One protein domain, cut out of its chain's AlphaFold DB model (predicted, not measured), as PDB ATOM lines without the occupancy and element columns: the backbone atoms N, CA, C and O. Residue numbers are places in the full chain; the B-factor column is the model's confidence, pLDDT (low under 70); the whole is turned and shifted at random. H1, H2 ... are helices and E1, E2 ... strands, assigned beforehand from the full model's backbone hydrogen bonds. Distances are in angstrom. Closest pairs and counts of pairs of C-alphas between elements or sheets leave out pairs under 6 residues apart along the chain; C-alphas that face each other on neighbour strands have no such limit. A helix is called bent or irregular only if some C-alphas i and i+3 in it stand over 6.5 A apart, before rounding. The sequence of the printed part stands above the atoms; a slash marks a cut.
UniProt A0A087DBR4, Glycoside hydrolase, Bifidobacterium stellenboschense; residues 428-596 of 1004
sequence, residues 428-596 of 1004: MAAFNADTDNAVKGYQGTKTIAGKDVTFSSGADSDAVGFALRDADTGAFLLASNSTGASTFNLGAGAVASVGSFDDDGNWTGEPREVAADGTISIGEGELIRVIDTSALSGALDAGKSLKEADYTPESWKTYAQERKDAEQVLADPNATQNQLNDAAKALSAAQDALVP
ATOM      1  N   MET A 428      13.960   2.818 -28.205       98.19
ATOM      2  CA  MET A 428      15.109   3.709 -28.428       98.19
ATOM      3  C   MET A 428      15.548   4.436 -27.151       98.19
ATOM      4  O   MET A 428      14.739   4.784 -26.295       98.19
ATOM      5  N   ALA A 429      16.846   4.719 -27.029       98.38
ATOM      6  CA  ALA A 429      17.372   5.574 -25.970       98.38
ATOM      7  C   ALA A 429      18.620   6.352 -26.406       98.38
ATOM      8  O   ALA A 429      19.599   5.781 -26.885       98.38
ATOM      9  N   ALA A 430      18.610   7.659 -26.139       98.44
ATOM     10  CA  ALA A 430      19.799   8.502 -26.150       98.44
ATOM     11  C   ALA A 430      20.484   8.503 -24.773       98.44
ATOM     12  O   ALA A 430      19.813   8.494 -23.737       98.44
ATOM     13  N   PHE A 431      21.809   8.578 -24.758       98.56
ATOM     14  CA  PHE A 431      22.665   8.592 -23.572       98.56
ATOM     15  C   PHE A 431      23.601   9.799 -23.628       98.56
ATOM     16  O   PHE A 431      24.086  10.157 -24.700       98.56
ATOM     17  N   ASN A 432      23.869  10.412 -22.475       97.81
ATOM     18  CA  ASN A 432      24.575  11.696 -22.363       97.81
ATOM     19  C   ASN A 432      23.840  12.876 -23.041       97.81
ATOM     20  O   ASN A 432      24.443  13.886 -23.381       97.81
ATOM     21  N   ALA A 433      22.519  12.741 -23.206       96.12
ATOM     22  CA  ALA A 433      21.592  13.765 -23.702       96.12
ATOM     23  C   ALA A 433      20.473  14.062 -22.674       96.12
ATOM     24  O   ALA A 433      19.389  14.523 -23.016       96.12
ATOM     25  N   ASP A 434      20.724  13.754 -21.398       88.12
ATOM     26  CA  ASP A 434      19.808  14.005 -20.273       88.12
ATOM     27  C   ASP A 434      19.838  15.471 -19.797       88.12
ATOM     28  O   ASP A 434      18.967  15.925 -19.057       88.12
ATOM     29  N   THR A 435      20.856  16.214 -20.233       91.19
ATOM     30  CA  THR A 435      21.085  17.636 -19.970       91.19
ATOM     31  C   THR A 435      21.343  18.378 -21.276       91.19
ATOM     32  O   THR A 435      21.798  17.787 -22.248       91.19
ATOM     33  N   ASP A 436      21.107  19.693 -21.284       91.94
ATOM     34  CA  ASP A 436      21.228  20.540 -22.482       91.94
ATOM     35  C   ASP A 436      22.634  20.544 -23.127       91.94
ATOM     36  O   ASP A 436      22.784  21.029 -24.239       91.94
ATOM     37  N   ASN A 437      23.673  20.029 -22.464       92.88
ATOM     38  CA  ASN A 437      24.954  19.684 -23.092       92.88
ATOM     39  C   ASN A 437      25.443  18.350 -22.497       92.88
ATOM     40  O   ASN A 437      25.188  18.079 -21.315       92.88
ATOM     41  N   ALA A 438      26.165  17.559 -23.289       95.06
ATOM     42  CA  ALA A 438      26.809  16.322 -22.856       95.06
ATOM     43  C   ALA A 438      27.929  16.574 -21.823       95.06
ATOM     44  O   ALA A 438      28.625  17.593 -21.860       95.06
ATOM     45  N   VAL A 439      28.131  15.630 -20.896       94.50
ATOM     46  CA  VAL A 439      29.155  15.711 -19.838       94.50
ATOM     47  C   VAL A 439      30.286  14.702 -20.047       94.50
ATOM     48  O   VAL A 439      30.088  13.618 -20.597       94.50
ATOM     49  N   LYS A 440      31.496  15.056 -19.599       95.69
ATOM     50  CA  LYS A 440      32.674  14.180 -19.677       95.69
ATOM     51  C   LYS A 440      32.630  13.095 -18.604       95.69
ATOM     52  O   LYS A 440      32.285  13.389 -17.460       95.69
ATOM     53  N   GLY A 441      32.986  11.864 -18.969       95.62
ATOM     54  CA  GLY A 441      32.925  10.722 -18.055       95.62
ATOM     55  C   GLY A 441      31.498  10.324 -17.668       95.62
ATOM     56  O   GLY A 441      31.287   9.834 -16.561       95.62
ATOM     57  N   TYR A 442      30.521  10.549 -18.553       97.19
ATOM     58  CA  TYR A 442      29.150  10.086 -18.365       97.19
ATOM     59  C   TYR A 442      29.113   8.562 -18.254       97.19
ATOM     60  O   TYR A 442      29.695   7.855 -19.080       97.19
ATOM     61  N   GLN A 443      28.346   8.065 -17.287       97.44
ATOM     62  CA  GLN A 443      27.887   6.686 -17.229       97.44
ATOM     63  C   GLN A 443      26.396   6.698 -16.885       97.44
ATOM     64  O   GLN A 443      25.993   7.352 -15.923       97.44
ATOM     65  N   GLY A 444      25.581   5.982 -17.659       96.00
ATOM     66  CA  GLY A 444      24.133   5.946 -17.463       96.00
ATOM     67  C   GLY A 444      23.504   4.681 -18.031       96.00
ATOM     68  O   GLY A 444      23.931   4.180 -19.072       96.00
ATOM     69  N   THR A 445      22.485   4.176 -17.341       98.06
ATOM     70  CA  THR A 445      21.737   2.965 -17.700       98.06
ATOM     71  C   THR A 445      20.296   3.334 -18.022       98.06
ATOM     72  O   THR A 445      19.687   4.122 -17.300       98.06
ATOM     73  N   LYS A 446      19.754   2.776 -19.108       95.44
ATOM     74  CA  LYS A 446      18.363   2.958 -19.535       95.44
ATOM     75  C   LYS A 446      17.781   1.623 -19.983       95.44
ATOM     76  O   LYS A 446      18.440   0.860 -20.686       95.44
ATOM     77  N   THR A 447      16.545   1.353 -19.580       95.44
ATOM     78  CA  THR A 447      15.817   0.143 -19.964       95.44
ATOM     79  C   THR A 447      15.149   0.352 -21.322       95.44
ATOM     80  O   THR A 447      14.354   1.275 -21.480       95.44
ATOM     81  N   ILE A 448      15.448  -0.513 -22.289       95.88
ATOM     82  CA  ILE A 448      14.890  -0.497 -23.649       95.88
ATOM     83  C   ILE A 448      14.168  -1.828 -23.862       95.88
ATOM     84  O   ILE A 448      14.777  -2.888 -23.709       95.88
ATOM     85  N   ALA A 449      12.865  -1.794 -24.157       88.50
ATOM     86  CA  ALA A 449      12.013  -2.988 -24.279       88.50
ATOM     87  C   ALA A 449      12.182  -4.039 -23.146       88.50
ATOM     88  O   ALA A 449      12.085  -5.245 -23.375       88.50
ATOM     89  N   GLY A 450      12.466  -3.594 -21.914       87.00
ATOM     90  CA  GLY A 450      12.678  -4.465 -20.746       87.00
ATOM     91  C   GLY A 450      14.098  -5.028 -20.562       87.00
ATOM     92  O   GLY A 450      14.314  -5.794 -19.625       87.00
ATOM     93  N   LYS A 451      15.070  -4.660 -21.408       90.81
ATOM     94  CA  LYS A 451      16.500  -4.978 -21.245       90.81
ATOM     95  C   LYS A 451      17.250  -3.711 -20.830       90.81
ATOM     96  O   LYS A 451      17.115  -2.676 -21.479       90.81
ATOM     97  N   ASP A 452      18.060  -3.786 -19.779       95.75
ATOM     98  CA  ASP A 452      18.921  -2.668 -19.390       95.75
ATOM     99  C   ASP A 452      20.126  -2.545 -20.326       95.75
ATOM    100  O   ASP A 452      20.862  -3.508 -20.559       95.75
ATOM    101  N   VAL A 453      20.331  -1.333 -20.841       98.12
ATOM    102  CA  VAL A 453      21.474  -0.944 -21.666       98.12
ATOM    103  C   VAL A 453      22.220   0.166 -20.935       98.12
ATOM    104  O   VAL A 453      21.650   1.208 -20.608       98.12
ATOM    105  N   THR A 454      23.502  -0.052 -20.656       98.44
ATOM    106  CA  THR A 454      24.383   0.952 -20.041       98.44
ATOM    107  C   THR A 454      25.312   1.537 -21.092       98.44
ATOM    108  O   THR A 454      25.893   0.784 -21.866       98.44
ATOM    109  N   PHE A 455      25.495   2.855 -21.092       98.69
ATOM    110  CA  PHE A 455      26.501   3.555 -21.891       98.69
ATOM    111  C   PHE A 455      27.520   4.244 -20.979       98.69
ATOM    112  O   PHE A 455      27.158   4.805 -19.940       98.69
ATOM    113  N   SER A 456      28.786   4.232 -21.391       98.31
ATOM    114  CA  SER A 456      29.874   5.009 -20.799       98.31
ATOM    115  C   SER A 456      30.567   5.816 -21.893       98.31
ATOM    116  O   SER A 456      31.041   5.246 -22.878       98.31
ATOM    117  N   SER A 457      30.656   7.138 -21.734       97.38
ATOM    118  CA  SER A 457      31.274   8.005 -22.746       97.38
ATOM    119  C   SER A 457      32.804   7.893 -22.773       97.38
ATOM    120  O   SER A 457      33.408   8.163 -23.815       97.38
ATOM    121  N   GLY A 458      33.420   7.469 -21.663       94.75
ATOM    122  CA  GLY A 458      34.865   7.511 -21.412       94.75
ATOM    123  C   GLY A 458      35.275   8.750 -20.599       94.75
ATOM    124  O   GLY A 458      34.702   9.823 -20.761       94.75
ATOM    125  N   ALA A 459      36.268   8.617 -19.711       92.69
ATOM    126  CA  ALA A 459      36.550   9.592 -18.641       92.69
ATOM    127  C   ALA A 459      36.745  11.054 -19.109       92.69
ATOM    128  O   ALA A 459      36.151  11.965 -18.538       92.69
ATOM    129  N   ASP A 460      37.529  11.278 -20.166       92.69
ATOM    130  CA  ASP A 460      37.789  12.614 -20.734       92.69
ATOM    131  C   ASP A 460      36.843  12.980 -21.900       92.69
ATOM    132  O   ASP A 460      36.986  14.035 -22.528       92.69
ATOM    133  N   SER A 461      35.882  12.108 -22.209       95.19
ATOM    134  CA  SER A 461      35.034  12.137 -23.402       95.19
ATOM    135  C   SER A 461      33.596  12.514 -23.052       95.19
ATOM    136  O   SER A 461      32.996  11.951 -22.139       95.19
ATOM    137  N   ASP A 462      33.040  13.458 -23.807       95.44
ATOM    138  CA  ASP A 462      31.652  13.929 -23.761       95.44
ATOM    139  C   ASP A 462      30.813  13.322 -24.902       95.44
ATOM    140  O   ASP A 462      29.882  13.941 -25.413       95.44
ATOM    141  N   ALA A 463      31.154  12.101 -25.325       97.62
ATOM    142  CA  ALA A 463      30.420  11.401 -26.369       97.62
ATOM    143  C   ALA A 463      28.947  11.166 -25.989       97.62
ATOM    144  O   ALA A 463      28.630  10.809 -24.850       97.62
ATOM    145  N   VAL A 464      28.070  11.318 -26.981       98.50
ATOM    146  CA  VAL A 464      26.648  10.958 -26.953       98.50
ATOM    147  C   VAL A 464      26.515   9.523 -27.454       98.50
ATOM    148  O   VAL A 464      27.133   9.143 -28.455       98.50
ATOM    149  N   GLY A 465      25.730   8.716 -26.747       98.44
ATOM    150  CA  GLY A 465      25.388   7.353 -27.147       98.44
ATOM    151  C   GLY A 465      23.943   7.277 -27.630       98.44
ATOM    152  O   GLY A 465      23.089   8.028 -27.161       98.44
ATOM    153  N   PHE A 466      23.652   6.354 -28.535       98.81
ATOM    154  CA  PHE A 466      22.291   6.018 -28.937       98.81
ATOM    155  C   PHE A 466      22.171   4.505 -29.107       98.81
ATOM    156  O   PHE A 466      23.058   3.870 -29.678       98.81
ATOM    157  N   ALA A 467      21.085   3.934 -28.595       98.69
ATOM    158  CA  ALA A 467      20.756   2.529 -28.768       98.69
ATOM    159  C   ALA A 467      19.312   2.387 -29.246       98.69
ATOM    160  O   ALA A 467      18.415   3.068 -28.746       98.69
ATOM    161  N   LEU A 468      19.107   1.472 -30.185       98.44
ATOM    162  CA  LEU A 468      17.820   1.088 -30.747       98.44
ATOM    163  C   LEU A 468      17.661  -0.428 -30.592       98.44
ATOM    164  O   LEU A 468      18.635  -1.168 -30.719       98.44
ATOM    165  N   ARG A 469      16.448  -0.904 -30.321       97.62
ATOM    166  CA  ARG A 469      16.083  -2.316 -30.427       97.62
ATOM    167  C   ARG A 469      15.196  -2.506 -31.650       97.62
ATOM    168  O   ARG A 469      14.080  -2.001 -31.698       97.62
ATOM    169  N   ASP A 470      15.683  -3.281 -32.601       95.56
ATOM    170  CA  ASP A 470      14.903  -3.743 -33.740       95.56
ATOM    171  C   ASP A 470      13.707  -4.569 -33.225       95.56
ATOM    172  O   ASP A 470      13.863  -5.483 -32.405       95.56
ATOM    173  N   ALA A 471      12.493  -4.216 -33.651       90.25
ATOM    174  CA  ALA A 471      11.273  -4.881 -33.208       90.25
ATOM    175  C   ALA A 471      11.157  -6.311 -33.767       90.25
ATOM    176  O   ALA A 471      10.791  -7.223 -33.015       90.25
ATOM    177  N   ASP A 472      11.526  -6.500 -35.036       90.44
ATOM    178  CA  ASP A 472      11.318  -7.714 -35.825       90.44
ATOM    179  C   ASP A 472      12.444  -8.737 -35.618       90.44
ATOM    180  O   ASP A 472      12.173  -9.905 -35.305       90.44
ATOM    181  N   THR A 473      13.715  -8.320 -35.712       93.94
ATOM    182  CA  THR A 473      14.841  -9.228 -35.415       93.94
ATOM    183  C   THR A 473      15.138  -9.334 -33.924       93.94
ATOM    184  O   THR A 473      15.736 -10.319 -33.483       93.94
ATOM    185  N   GLY A 474      14.718  -8.353 -33.122       94.94
ATOM    186  CA  GLY A 474      15.007  -8.296 -31.690       94.94
ATOM    187  C   GLY A 474      16.454  -7.958 -31.332       94.94
ATOM    188  O   GLY A 474      16.798  -8.034 -30.150       94.94
ATOM    189  N   ALA A 475      17.289  -7.616 -32.319       96.00
ATOM    190  CA  ALA A 475      18.661  -7.171 -32.115       96.00
ATOM    191  C   ALA A 475      18.721  -5.771 -31.483       96.00
ATOM    192  O   ALA A 475      17.813  -4.958 -31.646       96.00
ATOM    193  N   PHE A 476      19.832  -5.469 -30.815       98.06
ATOM    194  CA  PHE A 476      20.180  -4.106 -30.422       98.06
ATOM    195  C   PHE A 476      21.178  -3.512 -31.414       98.06
ATOM    196  O   PHE A 476      22.176  -4.150 -31.746       98.06
ATOM    197  N   LEU A 477      20.914  -2.289 -31.859       98.50
ATOM    198  CA  LEU A 477      21.767  -1.483 -32.722       98.50
ATOM    199  C   LEU A 477      22.315  -0.304 -31.913       98.50
ATOM    200  O   LEU A 477      21.559   0.412 -31.256       98.50
ATOM    201  N   LEU A 478      23.637  -0.134 -31.916       98.69
ATOM    202  CA  LEU A 478      24.352   0.800 -31.044       98.69
ATOM    203  C   LEU A 478      25.202   1.769 -31.871       98.69
ATOM    204  O   LEU A 478      26.022   1.333 -32.682       98.69
ATOM    205  N   ALA A 479      25.039   3.066 -31.617       98.38
ATOM    206  CA  ALA A 479      25.715   4.159 -32.312       98.38
ATOM    207  C   ALA A 479      26.248   5.214 -31.327       98.38
ATOM    208  O   ALA A 479      25.759   5.370 -30.205       98.38
ATOM    209  N   SER A 480      27.267   5.968 -31.744       98.19
ATOM    210  CA  SER A 480      27.821   7.084 -30.968       98.19
ATOM    211  C   SER A 480      28.580   8.066 -31.868       98.19
ATOM    212  O   SER A 480      28.965   7.722 -32.985       98.19
ATOM    213  N   ASN A 481      28.837   9.278 -31.364       97.25
ATOM    214  CA  ASN A 481      29.808  10.223 -31.934       97.25
ATOM    215  C   ASN A 481      31.230  10.077 -31.348       97.25
ATOM    216  O   ASN A 481      32.060  10.986 -31.492       97.25
ATOM    217  N   SER A 482      31.489   8.967 -30.647       94.88
ATOM    218  CA  SER A 482      32.761   8.650 -29.995       94.88
ATOM    219  C   SER A 482      33.956   8.690 -30.948       94.88
ATOM    220  O   SER A 482      33.837   8.466 -32.148       94.88
ATOM    221  N   THR A 483      35.138   8.908 -30.376       91.50
ATOM    222  CA  THR A 483      36.445   8.750 -31.031       91.50
ATOM    223  C   THR A 483      37.164   7.465 -30.581       91.50
ATOM    224  O   THR A 483      38.387   7.365 -30.666       91.50
ATOM    225  N   GLY A 484      36.414   6.471 -30.080       85.44
ATOM    226  CA  GLY A 484      36.930   5.156 -29.666       85.44
ATOM    227  C   GLY A 484      37.177   4.974 -28.164       85.44
ATOM    228  O   GLY A 484      37.846   4.022 -27.770       85.44
ATOM    229  N   ALA A 485      36.660   5.875 -27.323       87.88
ATOM    230  CA  ALA A 485      36.811   5.825 -25.861       87.88
ATOM    231  C   ALA A 485      35.545   5.354 -25.116       87.88
ATOM    232  O   ALA A 485      35.555   5.279 -23.886       87.88
ATOM    233  N   SER A 486      34.456   5.086 -25.841       97.81
ATOM    234  CA  SER A 486      33.132   4.817 -25.270       97.81
ATOM    235  C   SER A 486      32.777   3.332 -25.311       97.81
ATOM    236  O   SER A 486      33.252   2.586 -26.172       97.81
ATOM    237  N   THR A 487      31.913   2.905 -24.393       98.25
ATOM    238  CA  THR A 487      31.423   1.524 -24.325       98.25
ATOM    239  C   THR A 487      29.917   1.464 -24.092       98.25
ATOM    240  O   THR A 487      29.322   2.360 -23.491       98.25
ATOM    241  N   PHE A 488      29.314   0.368 -24.539       98.62
ATOM    242  CA  PHE A 488      27.992  -0.078 -24.117       98.62
ATOM    243  C   PHE A 488      28.117  -1.360 -23.282       98.62
ATOM    244  O   PHE A 488      29.102  -2.083 -23.403       98.62
ATOM    245  N   ASN A 489      27.122  -1.672 -22.455       97.56
ATOM    246  CA  ASN A 489      26.990  -2.964 -21.783       97.56
ATOM    247  C   ASN A 489      25.512  -3.397 -21.766       97.56
ATOM    248  O   ASN A 489      24.640  -2.598 -21.419       97.56
ATOM    249  N   LEU A 490      25.255  -4.648 -22.167       93.56
ATOM    250  CA  LEU A 490      23.925  -5.278 -22.237       93.56
ATOM    251  C   LEU A 490      23.869  -6.599 -21.429       93.56
ATOM    252  O   LEU A 490      23.019  -7.463 -21.668       93.56
ATOM    253  N   GLY A 491      24.787  -6.774 -20.477       88.12
ATOM    254  CA  GLY A 491      24.981  -8.001 -19.708       88.12
ATOM    255  C   GLY A 491      25.694  -9.124 -20.473       88.12
ATOM    256  O   GLY A 491      25.819  -9.117 -21.699       88.12
ATOM    257  N   ALA A 492      26.195 -10.104 -19.720       84.00
ATOM    258  CA  ALA A 492      26.938 -11.242 -20.257       84.00
ATOM    259  C   ALA A 492      26.073 -12.161 -21.147       84.00
ATOM    260  O   ALA A 492      24.875 -12.314 -20.919       84.00
ATOM    261  N   GLY A 493      26.703 -12.828 -22.123       79.44
ATOM    262  CA  GLY A 493      26.043 -13.772 -23.044       79.44
ATOM    263  C   GLY A 493      25.558 -13.163 -24.368       79.44
ATOM    264  O   GLY A 493      25.152 -13.893 -25.277       79.44
ATOM    265  N   ALA A 494      25.664 -11.841 -24.505       88.25
ATOM    266  CA  ALA A 494      25.548 -11.154 -25.780       88.25
ATOM    267  C   ALA A 494      26.739 -11.462 -26.709       88.25
ATOM    268  O   ALA A 494      27.882 -11.561 -26.262       88.25
ATOM    269  N   VAL A 495      26.470 -11.555 -28.012       93.06
ATOM    270  CA  VAL A 495      27.469 -11.480 -29.090       93.06
ATOM    271  C   VAL A 495      27.287 -10.167 -29.840       93.06
ATOM    272  O   VAL A 495      26.165  -9.671 -29.961       93.06
ATOM    273  N   ALA A 496      28.380  -9.604 -30.349       96.81
ATOM    274  CA  ALA A 496      28.378  -8.332 -31.059       96.81
ATOM    275  C   ALA A 496      29.086  -8.442 -32.414       96.81
ATOM    276  O   ALA A 496      29.981  -9.266 -32.611       96.81
ATOM    277  N   SER A 497      28.716  -7.565 -33.342       97.06
ATOM    278  CA  SER A 497      29.398  -7.380 -34.626       97.06
ATOM    279  C   SER A 497      29.330  -5.917 -35.058       97.06
ATOM    280  O   SER A 497      28.370  -5.226 -34.729       97.06
ATOM    281  N   VAL A 498      30.351  -5.440 -35.769       97.50
ATOM    282  CA  VAL A 498      30.418  -4.077 -36.324       97.50
ATOM    283  C   VAL A 498      30.168  -4.125 -37.829       97.50
ATOM    284  O   VAL A 498      30.729  -4.986 -38.508       97.50
ATOM    285  N   GLY A 499      29.322  -3.238 -38.357       96.56
ATOM    286  CA  GLY A 499      28.834  -3.391 -39.728       96.56
ATOM    287  C   GLY A 499      27.827  -2.342 -40.202       96.56
ATOM    288  O   GLY A 499      27.822  -1.205 -39.724       96.56
ATOM    289  N   SER A 500      27.006  -2.748 -41.168       95.81
ATOM    290  CA  SER A 500      25.858  -2.023 -41.726       95.81
ATOM    291  C   SER A 500      24.916  -2.996 -42.444       95.81
ATOM    292  O   SER A 500      25.310  -4.115 -42.786       95.81
ATOM    293  N   PHE A 501      23.688  -2.565 -42.715       94.00
ATOM    294  CA  PHE A 501      22.774  -3.311 -43.580       94.00
ATOM    295  C   PHE A 501      23.152  -3.176 -45.068       94.00
ATOM    296  O   PHE A 501      23.898  -2.263 -45.439       94.00
ATOM    297  N   ASP A 502      22.682  -4.107 -45.899       91.94
ATOM    298  CA  ASP A 502      22.733  -4.031 -47.366       91.94
ATOM    299  C   ASP A 502      21.393  -3.577 -47.980       91.94
ATOM    300  O   ASP A 502      20.402  -3.399 -47.274       91.94
ATOM    301  N   ASP A 503      21.357  -3.375 -49.304       86.56
ATOM    302  CA  ASP A 503      20.169  -2.883 -50.028       86.56
ATOM    303  C   ASP A 503      18.918  -3.775 -49.834       86.56
ATOM    304  O   ASP A 503      17.790  -3.283 -49.927       86.56
ATOM    305  N   ASP A 504      19.112  -5.068 -49.540       88.06
ATOM    306  CA  ASP A 504      18.063  -6.065 -49.277       88.06
ATOM    307  C   ASP A 504      17.691  -6.158 -47.771       88.06
ATOM    308  O   ASP A 504      16.843  -6.972 -47.397       88.06
ATOM    309  N   GLY A 505      18.298  -5.337 -46.902       88.88
ATOM    310  CA  GLY A 505      18.031  -5.278 -45.457       88.88
ATOM    311  C   GLY A 505      18.761  -6.333 -44.614       88.88
ATOM    312  O   GLY A 505      18.409  -6.550 -43.454       88.88
ATOM    313  N   ASN A 506      19.771  -7.020 -45.158       91.25
ATOM    314  CA  ASN A 506      20.533  -8.032 -44.418       91.25
ATOM    315  C   ASN A 506      21.700  -7.384 -43.671       91.25
ATOM    316  O   ASN A 506      22.359  -6.481 -44.183       91.25
ATOM    317  N   TRP A 507      22.020  -7.881 -42.476       94.62
ATOM    318  CA  TRP A 507      23.173  -7.396 -41.724       94.62
ATOM    319  C   TRP A 507      24.485  -7.917 -42.318       94.62
ATOM    320  O   TRP A 507      24.703  -9.129 -42.437       94.62
ATOM    321  N   THR A 508      25.403  -6.995 -42.609       94.62
ATOM    322  CA  THR A 508      26.774  -7.291 -43.032       94.62
ATOM    323  C   THR A 508      27.754  -6.716 -42.012       94.62
ATOM    324  O   THR A 508      27.788  -5.512 -41.770       94.62
ATOM    325  N   GLY A 509      28.551  -7.567 -41.364       94.06
ATOM    326  CA  GLY A 509      29.457  -7.112 -40.311       94.06
ATOM    327  C   GLY A 509      30.412  -8.179 -39.795       94.06
ATOM    328  O   GLY A 509      30.167  -9.378 -39.924       94.06
ATOM    329  N   GLU A 510      31.504  -7.717 -39.191       95.56
ATOM    330  CA  GLU A 510      32.568  -8.552 -38.624       95.56
ATOM    331  C   GLU A 510      32.407  -8.689 -37.098       95.56
ATOM    332  O   GLU A 510      31.946  -7.741 -36.448       95.56
ATOM    333  N   PRO A 511      32.792  -9.825 -36.481       95.81
ATOM    334  CA  PRO A 511      32.666 -10.029 -35.039       95.81
ATOM    335  C   PRO A 511      33.370  -8.953 -34.199       95.81
ATOM    336  O   PRO A 511      34.524  -8.592 -34.442       95.81
ATOM    337  N   ARG A 512      32.685  -8.475 -33.158       95.56
ATOM    338  CA  ARG A 512      33.201  -7.532 -32.159       95.56
ATOM    339  C   ARG A 512      33.382  -8.268 -30.835       95.56
ATOM    340  O   ARG A 512      32.485  -8.974 -30.385       95.56
ATOM    341  N   GLU A 513      34.551  -8.106 -30.219       95.06
ATOM    342  CA  GLU A 513      34.832  -8.670 -28.897       95.06
ATOM    343  C   GLU A 513      33.858  -8.106 -27.848       95.06
ATOM    344  O   GLU A 513      33.621  -6.897 -27.792       95.06
ATOM    345  N   VAL A 514      33.305  -9.003 -27.030       95.75
ATOM    346  CA  VAL A 514      32.429  -8.693 -25.895       95.75
ATOM    347  C   VAL A 514      33.139  -9.172 -24.635       95.75
ATOM    348  O   VAL A 514      33.536 -10.337 -24.547       95.75
ATOM    349  N   ALA A 515      33.321  -8.286 -23.662       94.25
ATOM    350  CA  ALA A 515      33.921  -8.637 -22.382       94.25
ATOM    351  C   ALA A 515      32.990  -9.547 -21.557       94.25
ATOM    352  O   ALA A 515      31.777  -9.594 -21.762       94.25
ATOM    353  N   ALA A 516      33.554 -10.277 -20.589       88.69
ATOM    354  CA  ALA A 516      32.822 -11.286 -19.808       88.69
ATOM    355  C   ALA A 516      31.662 -10.727 -18.950       88.69
ATOM    356  O   ALA A 516      30.825 -11.494 -18.481       88.69
ATOM    357  N   ASP A 517      31.614  -9.411 -18.744       88.75
ATOM    358  CA  ASP A 517      30.544  -8.666 -18.072       88.75
ATOM    359  C   ASP A 517      29.457  -8.143 -19.037       88.75
ATOM    360  O   ASP A 517      28.470  -7.565 -18.583       88.75
ATOM    361  N   GLY A 518      29.626  -8.328 -20.350       92.62
ATOM    362  CA  GLY A 518      28.768  -7.767 -21.396       92.62
ATOM    363  C   GLY A 518      29.239  -6.435 -21.985       92.62
ATOM    364  O   GLY A 518      28.488  -5.841 -22.757       92.62
ATOM    365  N   THR A 519      30.428  -5.934 -21.626       96.81
ATOM    366  CA  THR A 519      30.932  -4.636 -22.111       96.81
ATOM    367  C   THR A 519      31.468  -4.730 -23.546       96.81
ATOM    368  O   THR A 519      32.220  -5.642 -23.890       96.81
ATOM    369  N   ILE A 520      31.094  -3.758 -24.382       98.00
ATOM    370  CA  ILE A 520      31.371  -3.674 -25.820       98.00
ATOM    371  C   ILE A 520      31.918  -2.276 -26.133       98.00
ATOM    372  O   ILE A 520      31.253  -1.277 -25.863       98.00
ATOM    373  N   SER A 521      33.111  -2.184 -26.721       97.00
ATOM    374  CA  SER A 521      33.706  -0.903 -27.141       97.00
ATOM    375  C   SER A 521      33.181  -0.446 -28.503       97.00
ATOM    376  O   SER A 521      33.088  -1.269 -29.418       97.00
ATOM    377  N   ILE A 522      32.913   0.858 -28.653       96.75
ATOM    378  CA  ILE A 522      32.455   1.482 -29.907       96.75
ATOM    379  C   ILE A 522      33.447   2.541 -30.418       96.75
ATOM    380  O   ILE A 522      33.911   3.406 -29.673       96.75
ATOM    381  N   GLY A 523      33.794   2.428 -31.699       94.12
ATOM    382  CA  GLY A 523      34.700   3.301 -32.442       94.12
ATOM    383  C   GLY A 523      34.006   4.467 -33.149       94.12
ATOM    384  O   GLY A 523      32.793   4.650 -33.070       94.12
ATOM    385  N   GLU A 524      34.802   5.262 -33.861       94.44
ATOM    386  CA  GLU A 524      34.316   6.398 -34.648       94.44
ATOM    387  C   GLU A 524      33.548   5.939 -35.895       94.44
ATOM    388  O   GLU A 524      34.074   5.185 -36.715       94.44
ATOM    389  N   GLY A 525      32.302   6.404 -36.045       92.88
ATOM    390  CA  GLY A 525      31.437   6.039 -37.170       92.88
ATOM    391  C   GLY A 525      30.998   4.568 -37.175       92.88
ATOM    392  O   GLY A 525      30.580   4.064 -38.218       92.88
ATOM    393  N   GLU A 526      31.145   3.840 -36.066       96.56
ATOM    394  CA  GLU A 526      30.734   2.439 -35.969       96.56
ATOM    395  C   GLU A 526      29.238   2.306 -35.654       96.56
ATOM    396  O   GLU A 526      28.712   2.976 -34.766       96.56
ATOM    397  N   LEU A 527      28.581   1.370 -36.344       98.12
ATOM    398  CA  LEU A 527      27.303   0.796 -35.939       98.12
ATOM    399  C   LEU A 527      27.570  -0.635 -35.465       98.12
ATOM    400  O   LEU A 527      28.220  -1.412 -36.174       98.12
ATOM    401  N   ILE A 528      27.093  -0.982 -34.269       98.19
ATOM    402  CA  ILE A 528      27.268  -2.318 -33.685       98.19
ATOM    403  C   ILE A 528      25.907  -2.996 -33.528       98.19
ATOM    404  O   ILE A 528      25.040  -2.469 -32.833       98.19
ATOM    405  N   ARG A 529      25.751  -4.190 -34.114       97.75
ATOM    406  CA  ARG A 529      24.605  -5.084 -33.894       97.75
ATOM    407  C   ARG A 529      24.928  -6.099 -32.802       97.75
ATOM    408  O   ARG A 529      25.977  -6.746 -32.845       97.75
ATOM    409  N   VAL A 530      24.012  -6.251 -31.848       97.19
ATOM    410  CA  VAL A 530      24.144  -7.094 -30.652       97.19
ATOM    411  C   VAL A 530      22.927  -8.009 -30.505       97.19
ATOM    412  O   VAL A 530      21.787  -7.576 -30.668       97.19
ATOM    413  N   ILE A 531      23.178  -9.278 -30.185       94.44
ATOM    414  CA  ILE A 531      22.183 -10.358 -30.065       94.44
ATOM    415  C   ILE A 531      22.516 -11.210 -28.828       94.44
ATOM    416  O   ILE A 531      23.688 -11.451 -28.539       94.44
ATOM    417  N   ASP A 532      21.513 -11.683 -28.086       92.62
ATOM    418  CA  ASP A 532      21.696 -12.517 -26.889       92.62
ATOM    419  C   ASP A 532      21.660 -14.012 -27.261       92.62
ATOM    420  O   ASP A 532      20.631 -14.547 -27.678       92.62
ATOM    421  N   THR A 533      22.794 -14.708 -27.126       92.62
ATOM    422  CA  THR A 533      22.916 -16.143 -27.477       92.62
ATOM    423  C   THR A 533      22.969 -17.055 -26.251       92.62
ATOM    424  O   THR A 533      23.138 -18.272 -26.390       92.62
ATOM    425  N   SER A 534      22.826 -16.489 -25.048       90.75
ATOM    426  CA  SER A 534      23.050 -17.181 -23.774       90.75
ATOM    427  C   SER A 534      22.180 -18.429 -23.605       90.75
ATOM    428  O   SER A 534      22.693 -19.497 -23.263       90.75
ATOM    429  N   ALA A 535      20.883 -18.325 -23.908       92.31
ATOM    430  CA  ALA A 535      19.927 -19.423 -23.779       92.31
ATOM    431  C   ALA A 535      20.236 -20.594 -24.732       92.31
ATOM    432  O   ALA A 535      20.202 -21.753 -24.317       92.31
ATOM    433  N   LEU A 536      20.576 -20.302 -25.994       95.81
ATOM    434  CA  LEU A 536      20.881 -21.328 -26.996       95.81
ATOM    435  C   LEU A 536      22.220 -22.014 -26.711       95.81
ATOM    436  O   LEU A 536      22.305 -23.241 -26.737       95.81
ATOM    437  N   SER A 537      23.241 -21.224 -26.373       92.69
ATOM    438  CA  SER A 537      24.555 -21.725 -25.966       92.69
ATOM    439  C   SER A 537      24.449 -22.603 -24.714       92.69
ATOM    440  O   SER A 537      24.986 -23.707 -24.689       92.69
ATOM    441  N   GLY A 538      23.673 -22.173 -23.711       89.62
ATOM    442  CA  GLY A 538      23.418 -22.941 -22.491       89.62
ATOM    443  C   GLY A 538      22.697 -24.271 -22.738       89.62
ATOM    444  O   GLY A 538      23.071 -25.281 -22.143       89.62
ATOM    445  N   ALA A 539      21.717 -24.308 -23.648       91.81
ATOM    446  CA  ALA A 539      21.047 -25.549 -24.047       91.81
ATOM    447  C   ALA A 539      22.000 -26.501 -24.802       91.81
ATOM    448  O   ALA A 539      22.066 -27.696 -24.505       91.81
ATOM    449  N   LEU A 540      22.806 -25.971 -25.731       93.44
ATOM    450  CA  LEU A 540      23.825 -26.743 -26.450       93.44
ATOM    451  C   LEU A 540      24.901 -27.312 -25.517       93.44
ATOM    452  O   LEU A 540      25.364 -28.434 -25.758       93.44
ATOM    453  N   ASP A 541      25.265 -26.574 -24.466       87.31
ATOM    454  CA  ASP A 541      26.227 -26.969 -23.434       87.31
ATOM    455  C   ASP A 541      25.668 -28.018 -22.472       87.31
ATOM    456  O   ASP A 541      26.326 -29.035 -22.242       87.31
ATOM    457  N   ALA A 542      24.437 -27.842 -21.979       84.06
ATOM    458  CA  ALA A 542      23.744 -28.852 -21.176       84.06
ATOM    459  C   ALA A 542      23.672 -30.204 -21.913       84.06
ATOM    460  O   ALA A 542      23.837 -31.266 -21.306       84.06
ATOM    461  N   GLY A 543      23.503 -30.157 -23.237       85.38
ATOM    462  CA  GLY A 543      23.486 -31.324 -24.111       85.38
ATOM    463  C   GLY A 543      24.843 -32.004 -24.371       85.38
ATOM    464  O   GLY A 543      24.854 -33.140 -24.853       85.38
ATOM    465  N   LYS A 544      25.992 -31.372 -24.064       84.31
ATOM    466  CA  LYS A 544      27.341 -31.909 -24.385       84.31
ATOM    467  C   LYS A 544      27.703 -33.198 -23.640       84.31
ATOM    468  O   LYS A 544      28.558 -33.942 -24.108       84.31
ATOM    469  N   SER A 545      27.095 -33.450 -22.481       77.44
ATOM    470  CA  SER A 545      27.431 -34.595 -21.614       77.44
ATOM    471  C   SER A 545      26.600 -35.862 -21.876       77.44
ATOM    472  O   SER A 545      26.818 -36.894 -21.238       77.44
ATOM    473  N   LEU A 546      25.639 -35.790 -22.800       85.12
ATOM    474  CA  LEU A 546      24.679 -36.856 -23.070       85.12
ATOM    475  C   LEU A 546      25.273 -37.916 -24.011       85.12
ATOM    476  O   LEU A 546      25.885 -37.591 -25.026       85.12
ATOM    477  N   LYS A 547      25.059 -39.196 -23.688       86.44
ATOM    478  CA  LYS A 547      25.619 -40.350 -24.409       86.44
ATOM    479  C   LYS A 547      24.500 -41.104 -25.135       86.44
ATOM    480  O   LYS A 547      23.573 -41.579 -24.485       86.44
ATOM    481  N   GLU A 548      24.607 -41.280 -26.456       90.12
ATOM    482  CA  GLU A 548      23.586 -41.950 -27.296       90.12
ATOM    483  C   GLU A 548      23.136 -43.311 -26.738       90.12
ATOM    484  O   GLU A 548      21.949 -43.624 -26.700       90.12
ATOM    485  N   ALA A 549      24.087 -44.107 -26.239       88.56
ATOM    486  CA  ALA A 549      23.833 -45.451 -25.723       88.56
ATOM    487  C   ALA A 549      22.950 -45.500 -24.456       88.56
ATOM    488  O   ALA A 549      22.418 -46.565 -24.131       88.56
ATOM    489  N   ASP A 550      22.786 -44.384 -23.739       87.38
ATOM    490  CA  ASP A 550      21.957 -44.294 -22.528       87.38
ATOM    491  C   ASP A 550      20.488 -43.925 -22.825       87.38
ATOM    492  O   ASP A 550      19.684 -43.833 -21.895       87.38
ATOM    493  N   TYR A 551      20.114 -43.787 -24.106       91.25
ATOM    494  CA  TYR A 551      18.774 -43.394 -24.562       91.25
ATOM    495  C   TYR A 551      18.204 -44.322 -25.650       91.25
ATOM    496  O   TYR A 551      18.907 -45.159 -26.220       91.25
ATOM    497  N   THR A 552      16.899 -44.226 -25.927       93.44
ATOM    498  CA  THR A 552      16.277 -44.968 -27.038       93.44
ATOM    499  C   THR A 552      16.654 -44.354 -28.392       93.44
ATOM    500  O   THR A 552      16.692 -43.124 -28.501       93.44
ATOM    501  N   PRO A 553      16.859 -45.161 -29.456       95.31
ATOM    502  CA  PRO A 553      17.198 -44.645 -30.786       95.31
ATOM    503  C   PRO A 553      16.186 -43.624 -31.321       95.31
ATOM    504  O   PRO A 553      16.559 -42.660 -31.987       95.31
ATOM    505  N   GLU A 554      14.900 -43.813 -31.018       95.19
ATOM    506  CA  GLU A 554      13.817 -42.928 -31.441       95.19
ATOM    507  C   GLU A 554      13.877 -41.556 -30.759       95.19
ATOM    508  O   GLU A 554      13.668 -40.550 -31.434       95.19
ATOM    509  N   SER A 555      14.168 -41.498 -29.452       95.75
ATOM    510  CA  SER A 555      14.249 -40.220 -28.727       95.75
ATOM    511  C   SER A 555      15.570 -39.499 -28.994       95.75
ATOM    512  O   SER A 555      15.566 -38.298 -29.270       95.75
ATOM    513  N   TRP A 556      16.684 -40.238 -29.033       96.50
ATOM    514  CA  TRP A 556      17.996 -39.685 -29.368       96.50
ATOM    515  C   TRP A 556      18.022 -39.053 -30.760       96.50
ATOM    516  O   TRP A 556      18.528 -37.945 -30.921       96.50
ATOM    517  N   LYS A 557      17.420 -39.708 -31.761       97.06
ATOM    518  CA  LYS A 557      17.336 -39.174 -33.126       97.06
ATOM    519  C   LYS A 557      16.629 -37.813 -33.188       97.06
ATOM    520  O   LYS A 557      17.019 -36.985 -34.007       97.06
ATOM    521  N   THR A 558      15.605 -37.590 -32.364       97.00
ATOM    522  CA  THR A 558      14.916 -36.293 -32.290       97.00
ATOM    523  C   THR A 558      15.839 -35.234 -31.692       97.00
ATOM    524  O   THR A 558      16.110 -34.237 -32.352       97.00
ATOM    525  N   TYR A 559      16.409 -35.488 -30.509       97.19
ATOM    526  CA  TYR A 559      17.371 -34.578 -29.870       97.19
ATOM    527  C   TYR A 559      18.569 -34.244 -30.778       97.19
ATOM    528  O   TYR A 559      18.936 -33.081 -30.906       97.19
ATOM    529  N   ALA A 560      19.140 -35.231 -31.475       97.19
ATOM    530  CA  ALA A 560      20.269 -35.025 -32.381       97.19
ATOM    531  C   ALA A 560      19.924 -34.163 -33.614       97.19
ATOM    532  O   ALA A 560      20.810 -33.502 -34.158       97.19
ATOM    533  N   GLN A 561      18.660 -34.150 -34.054       97.19
ATOM    534  CA  GLN A 561      18.200 -33.268 -35.130       97.19
ATOM    535  C   GLN A 561      17.987 -31.836 -34.615       97.19
ATOM    536  O   GLN A 561      18.560 -30.914 -35.188       97.19
ATOM    537  N   GLU A 562      17.266 -31.657 -33.504       97.94
ATOM    538  CA  GLU A 562      17.051 -30.332 -32.893       97.94
ATOM    539  C   GLU A 562      18.381 -29.682 -32.468       97.94
ATOM    540  O   GLU A 562      18.581 -28.486 -32.665       97.94
ATOM    541  N   ARG A 563      19.344 -30.475 -31.970       97.69
ATOM    542  CA  ARG A 563      20.710 -30.016 -31.668       97.69
ATOM    543  C   ARG A 563      21.410 -29.464 -32.905       97.69
ATOM    544  O   ARG A 563      22.018 -28.403 -32.836       97.69
ATOM    545  N   LYS A 564      21.340 -30.181 -34.025       97.50
ATOM    546  CA  LYS A 564      21.969 -29.757 -35.277       97.50
ATOM    547  C   LYS A 564      21.325 -28.476 -35.812       97.50
ATOM    548  O   LYS A 564      22.033 -27.611 -36.316       97.50
ATOM    549  N   ASP A 565      20.006 -28.355 -35.716       97.12
ATOM    550  CA  ASP A 565      19.298 -27.176 -36.216       97.12
ATOM    551  C   ASP A 565      19.559 -25.959 -35.297       97.12
ATOM    552  O   ASP A 565      19.804 -24.860 -35.788       97.12
ATOM    553  N   ALA A 566      19.687 -26.169 -33.980       98.06
ATOM    554  CA  ALA A 566      20.226 -25.188 -33.030       98.06
ATOM    555  C   ALA A 566      21.675 -24.757 -33.352       98.06
ATOM    556  O   ALA A 566      21.977 -23.564 -33.342       98.06
ATOM    557  N   GLU A 567      22.564 -25.699 -33.690       97.56
ATOM    558  CA  GLU A 567      23.936 -25.410 -34.145       97.56
ATOM    559  C   GLU A 567      23.966 -24.638 -35.480       97.56
ATOM    560  O   GLU A 567      24.927 -23.914 -35.736       97.56
ATOM    561  N   GLN A 568      22.922 -24.740 -36.314       97.50
ATOM    562  CA  GLN A 568      22.776 -23.930 -37.531       97.50
ATOM    563  C   GLN A 568      22.293 -22.507 -37.230       97.50
ATOM    564  O   GLN A 568      22.891 -21.566 -37.743       97.50
ATOM    565  N   VAL A 569      21.274 -22.330 -36.380       97.25
ATOM    566  CA  VAL A 569      20.773 -20.988 -36.012       97.25
ATOM    567  C   VAL A 569      21.836 -20.183 -35.256       97.25
ATOM    568  O   VAL A 569      21.984 -18.993 -35.507       97.25
ATOM    569  N   LEU A 570      22.639 -20.817 -34.389       94.81
ATOM    570  CA  LEU A 570      23.747 -20.142 -33.696       94.81
ATOM    571  C   LEU A 570      24.886 -19.700 -34.641       94.81
ATOM    572  O   LEU A 570      25.690 -18.847 -34.272       94.81
ATOM    573  N   ALA A 571      24.975 -20.285 -35.838       92.69
ATOM    574  CA  ALA A 571      26.005 -19.988 -36.834       92.69
ATOM    575  C   ALA A 571      25.546 -19.009 -37.935       92.69
ATOM    576  O   ALA A 571      26.349 -18.663 -38.804       92.69
ATOM    577  N   ASP A 572      24.282 -18.573 -37.924       92.00
ATOM    578  CA  ASP A 572      23.737 -17.614 -38.886       92.00
ATOM    579  C   ASP A 572      23.944 -16.169 -38.379       92.00
ATOM    580  O   ASP A 572      23.367 -15.796 -37.353       92.00
ATOM    581  N   PRO A 573      24.734 -15.316 -39.066       87.44
ATOM    582  CA  PRO A 573      24.936 -13.927 -38.648       87.44
ATOM    583  C   PRO A 573      23.645 -13.093 -38.688       87.44
ATOM    584  O   PRO A 573      23.542 -12.100 -37.965       87.44
ATOM    585  N   ASN A 574      22.649 -13.499 -39.483       90.31
ATOM    586  CA  ASN A 574      21.345 -12.844 -39.587       90.31
ATOM    587  C   ASN A 574      20.282 -13.462 -38.662       90.31
ATOM    588  O   ASN A 574      19.121 -13.056 -38.714       90.31
ATOM    589  N   ALA A 575      20.662 -14.384 -37.766       93.50
ATOM    590  CA  ALA A 575      19.747 -14.928 -36.771       93.50
ATOM    591  C   ALA A 575      19.071 -13.814 -35.951       93.50
ATOM    592  O   ALA A 575      19.713 -12.881 -35.451       93.50
ATOM    593  N   THR A 576      17.755 -13.939 -35.808       95.56
ATOM    594  CA  THR A 576      16.921 -13.104 -34.941       95.56
ATOM    595  C   THR A 576      16.908 -13.653 -33.516       95.56
ATOM    596  O   THR A 576      17.040 -14.860 -33.284       95.56
ATOM    597  N   GLN A 577      16.656 -12.781 -32.541       95.31
ATOM    598  CA  GLN A 577      16.488 -13.173 -31.143       95.31
ATOM    599  C   GLN A 577      15.349 -14.192 -30.971       95.31
ATOM    600  O   GLN A 577      15.449 -15.103 -30.151       95.31
ATOM    601  N   ASN A 578      14.292 -14.084 -31.781       95.06
ATOM    602  CA  ASN A 578      13.171 -15.023 -31.777       95.06
ATOM    603  C   ASN A 578      13.593 -16.424 -32.253       95.06
ATOM    604  O   ASN A 578      13.296 -17.405 -31.574       95.06
ATOM    605  N   GLN A 579      14.353 -16.531 -33.353       97.12
ATOM    606  CA  GLN A 579      14.884 -17.818 -33.830       97.12
ATOM    607  C   GLN A 579      15.819 -18.472 -32.805       97.12
ATOM    608  O   GLN A 579      15.716 -19.675 -32.573       97.12
ATOM    609  N   LEU A 580      16.696 -17.695 -32.158       97.06
ATOM    610  CA  LEU A 580      17.596 -18.195 -31.110       97.06
ATOM    611  C   LEU A 580      16.818 -18.709 -29.887       97.06
ATOM    612  O   LEU A 580      17.116 -19.789 -29.373       97.06
ATOM    613  N   ASN A 581      15.792 -17.970 -29.457       95.56
ATOM    614  CA  ASN A 581      14.935 -18.341 -28.330       95.56
ATOM    615  C   ASN A 581      14.112 -19.610 -28.622       95.56
ATOM    616  O   ASN A 581      14.045 -20.508 -27.778       95.56
ATOM    617  N   ASP A 582      13.507 -19.715 -29.810       97.25
ATOM    618  CA  ASP A 582      12.735 -20.900 -30.201       97.25
ATOM    619  C   ASP A 582      13.636 -22.123 -30.433       97.25
ATOM    620  O   ASP A 582      13.277 -23.216 -29.992       97.25
ATOM    621  N   ALA A 583      14.835 -21.959 -31.007       98.12
ATOM    622  CA  ALA A 583      15.820 -23.039 -31.119       98.12
ATOM    623  C   ALA A 583      16.280 -23.541 -29.735       98.12
ATOM    624  O   ALA A 583      16.352 -24.749 -29.509       98.12
ATOM    625  N   ALA A 584      16.521 -22.635 -28.778       97.44
ATOM    626  CA  ALA A 584      16.936 -22.995 -27.418       97.44
ATOM    627  C   ALA A 584      15.845 -23.800 -26.697       97.44
ATOM    628  O   ALA A 584      16.118 -24.798 -26.023       97.44
ATOM    629  N   LYS A 585      14.593 -23.385 -26.884       97.69
ATOM    630  CA  LYS A 585      13.390 -24.023 -26.346       97.69
ATOM    631  C   LYS A 585      13.102 -25.379 -26.996       97.69
ATOM    632  O   LYS A 585      12.770 -26.319 -26.276       97.69
ATOM    633  N   ALA A 586      13.256 -25.502 -28.315       97.69
ATOM    634  CA  ALA A 586      13.093 -26.761 -29.045       97.69
ATOM    635  C   ALA A 586      14.155 -27.791 -28.630       97.69
ATOM    636  O   ALA A 586      13.811 -28.911 -28.249       97.69
ATOM    637  N   LEU A 587      15.426 -27.375 -28.585       97.88
ATOM    638  CA  LEU A 587      16.535 -28.199 -28.107       97.88
ATOM    639  C   LEU A 587      16.330 -28.653 -26.655       97.88
ATOM    640  O   LEU A 587      16.462 -29.841 -26.367       97.88
ATOM    641  N   SER A 588      15.952 -27.738 -25.757       95.75
ATOM    642  CA  SER A 588      15.690 -28.068 -24.346       95.75
ATOM    643  C   SER A 588      14.536 -29.067 -24.205       95.75
ATOM    644  O   SER A 588      14.675 -30.078 -23.521       95.75
ATOM    645  N   ALA A 589      13.426 -28.856 -24.921       95.50
ATOM    646  CA  ALA A 589      12.287 -29.773 -24.905       95.50
ATOM    647  C   ALA A 589      12.633 -31.161 -25.477       95.50
ATOM    648  O   ALA A 589      12.132 -32.174 -24.985       95.50
ATOM    649  N   ALA A 590      13.500 -31.232 -26.491       96.25
ATOM    650  CA  ALA A 590      13.978 -32.497 -27.045       96.25
ATOM    651  C   ALA A 590      14.986 -33.205 -26.125       96.25
ATOM    652  O   ALA A 590      14.970 -34.433 -26.048       96.25
ATOM    653  N   GLN A 591      15.812 -32.447 -25.395       93.44
ATOM    654  CA  GLN A 591      16.686 -32.960 -24.339       93.44
ATOM    655  C   GLN A 591      15.875 -33.520 -23.158       93.44
ATOM    656  O   GLN A 591      16.187 -34.612 -22.687       93.44
ATOM    657  N   ASP A 592      14.812 -32.842 -22.716       89.38
ATOM    658  CA  ASP A 592      13.902 -33.348 -21.676       89.38
ATOM    659  C   ASP A 592      13.149 -34.610 -22.136       89.38
ATOM    660  O   ASP A 592      12.986 -35.563 -21.367       89.38
ATOM    661  N   ALA A 593      12.740 -34.658 -23.410       93.06
ATOM    662  CA  ALA A 593      12.022 -35.782 -24.016       93.06
ATOM    663  C   ALA A 593      12.886 -37.034 -24.298       93.06
ATOM    664  O   ALA A 593      12.366 -38.025 -24.824       93.06
ATOM    665  N   LEU A 594      14.180 -37.026 -23.956       92.56
ATOM    666  CA  LEU A 594      15.050 -38.198 -24.068       92.56
ATOM    667  C   LEU A 594      14.577 -39.337 -23.151       92.56
ATOM    668  O   LEU A 594      14.503 -39.201 -21.929       92.56
ATOM    669  N   VAL A 595      14.287 -40.497 -23.747       90.62
ATOM    670  CA  VAL A 595      13.778 -41.684 -23.044       90.62
ATOM    671  C   VAL A 595      14.948 -42.619 -22.719       90.62
ATOM    672  O   VAL A 595      15.621 -43.057 -23.654       90.62
ATOM    673  N   PRO A 596      15.203 -42.958 -21.440       89.44
ATOM    674  CA  PRO A 596      16.311 -43.826 -21.044       89.44
ATOM    675  C   PRO A 596      16.346 -45.204 -21.713       89.44
ATOM    676  O   PRO A 596      15.310 -45.827 -21.953       89.44
TER     677      PRO A 596
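Overview. This is residues 428 to 596 of the 1004 residues of the protein "Glycoside hydrolase" of Bifidobacterium stellenboschense (UniProt A0A087DBR4). Two lobes stand end to end along the longest axis: a sandwich of two strongly twisted sheets, and a bundle of three helices, H1, H2 and H3, which follows from E10 after one residue. The sandwich's sheets are only partly face to face, with their best planes 33 degrees apart, and at one edge of the larger sheet E7, which bends by 71 degrees at residue 498, forms a hairpin with E8. The printed part has 169 residues, with ten named strands, E1 to E10, followed by three named helices. The sheets have the orders E1 E4 E5 E10 E7 E8 and E2 E3 E6 E9, both antiparallel throughout, and the class is mixed, helices and strands. The whole is loose, with a radius of gyration of the C-alphas of 19.2 A, and elongated, spanning 65 by 34 by 24 A.

Arrangement. The larger sheet begins with edge strand E1, residues 428 to 431. Its antiparallel neighbour is E4, residues 465 to 469, with N 431 and O 465 at 2.8 A. E4 forms a hairpin with E5, residues 476 to 480, with N 466 and O 479 at 2.9 A. Next comes E10, residues 527 to 532, with N 476 and O 530 at 2.9 A, then E7, residues 494 to 501, with N 495 and O 531 at 2.8 A. E7 forms a hairpin with the other edge strand, E8, residues 507 to 512, with N 500 and O 508 at 2.9 A. In the smaller sheet, E2, residues 443 to 448, forms a hairpin with E3, residues 451 to 456, with N 448 and O 451 at 2.8 A. E3 is the neighbour of E6, residues 486 to 489, with N 489 and O 454 at 2.8 A. E6 is the neighbour of edge strand E9, residues 519 to 522, with N 520 and O 488 at 2.8 A. These sheets make a sandwich, two sheets face to face, with the strands of the one at 15 degrees to those of the other; the closest C-alphas of E1 and E2 are those of Met 428 and Ile 448, 6.4 A apart. H1, residues 534 to 545, H2, residues 553 to 569, and H3, residues 577 to 592, form an up-and-down bundle, each helix running against the one before it. H1 touches H2 with residues 536 to 540 alone, at a tilt of 38 degrees, only just steep, opposite ways; their closest C-alphas, Leu 540 and Arg 563, are 6.9 A apart. H2 and H3 touch at a shallow tilt of 18 degrees, opposite ways, closest at the C-alphas of Tyr 559 and Ala 590, 4.9 A. H1 and H3 touch, the same way at a shallow tilt of 26 degrees, closest at the C-alphas of Leu 536 and Ala 584, 4.3 A. H3 only grazes the larger sheet, with residues 577 to 581. Every O i to N i+4 pair is within hydrogen-bond range in H3, against 7 of 8 in H1 and 12 of 13 in H2.

Along the chain. E1 begins at C-alpha 428, (15.109, 3.709, -28.428). The longest strand by residues, E7, measures 19.6 A from first to last C-alpha, and E10 17.0 A. H1 begins at C-alpha 534, (23.050, -17.181, -23.774), and measures 18.1 A; it is only just irregular, with C-alphas 542 and 545 6.8 A apart. H2 measures 24.5 A. H3 measures 22.4 A and ends at C-alpha 592, (13.902, -33.348, -21.676).

Size, cuts and confidence. The two C-alphas farthest apart, those of Asp 436 and Ala 549, are 66.1 A apart. The printed part has no cut, and its one long link is the 11 residues from E1 to E2. The mean pLDDT of the printed part is 94.2, and no printed residue is under 70.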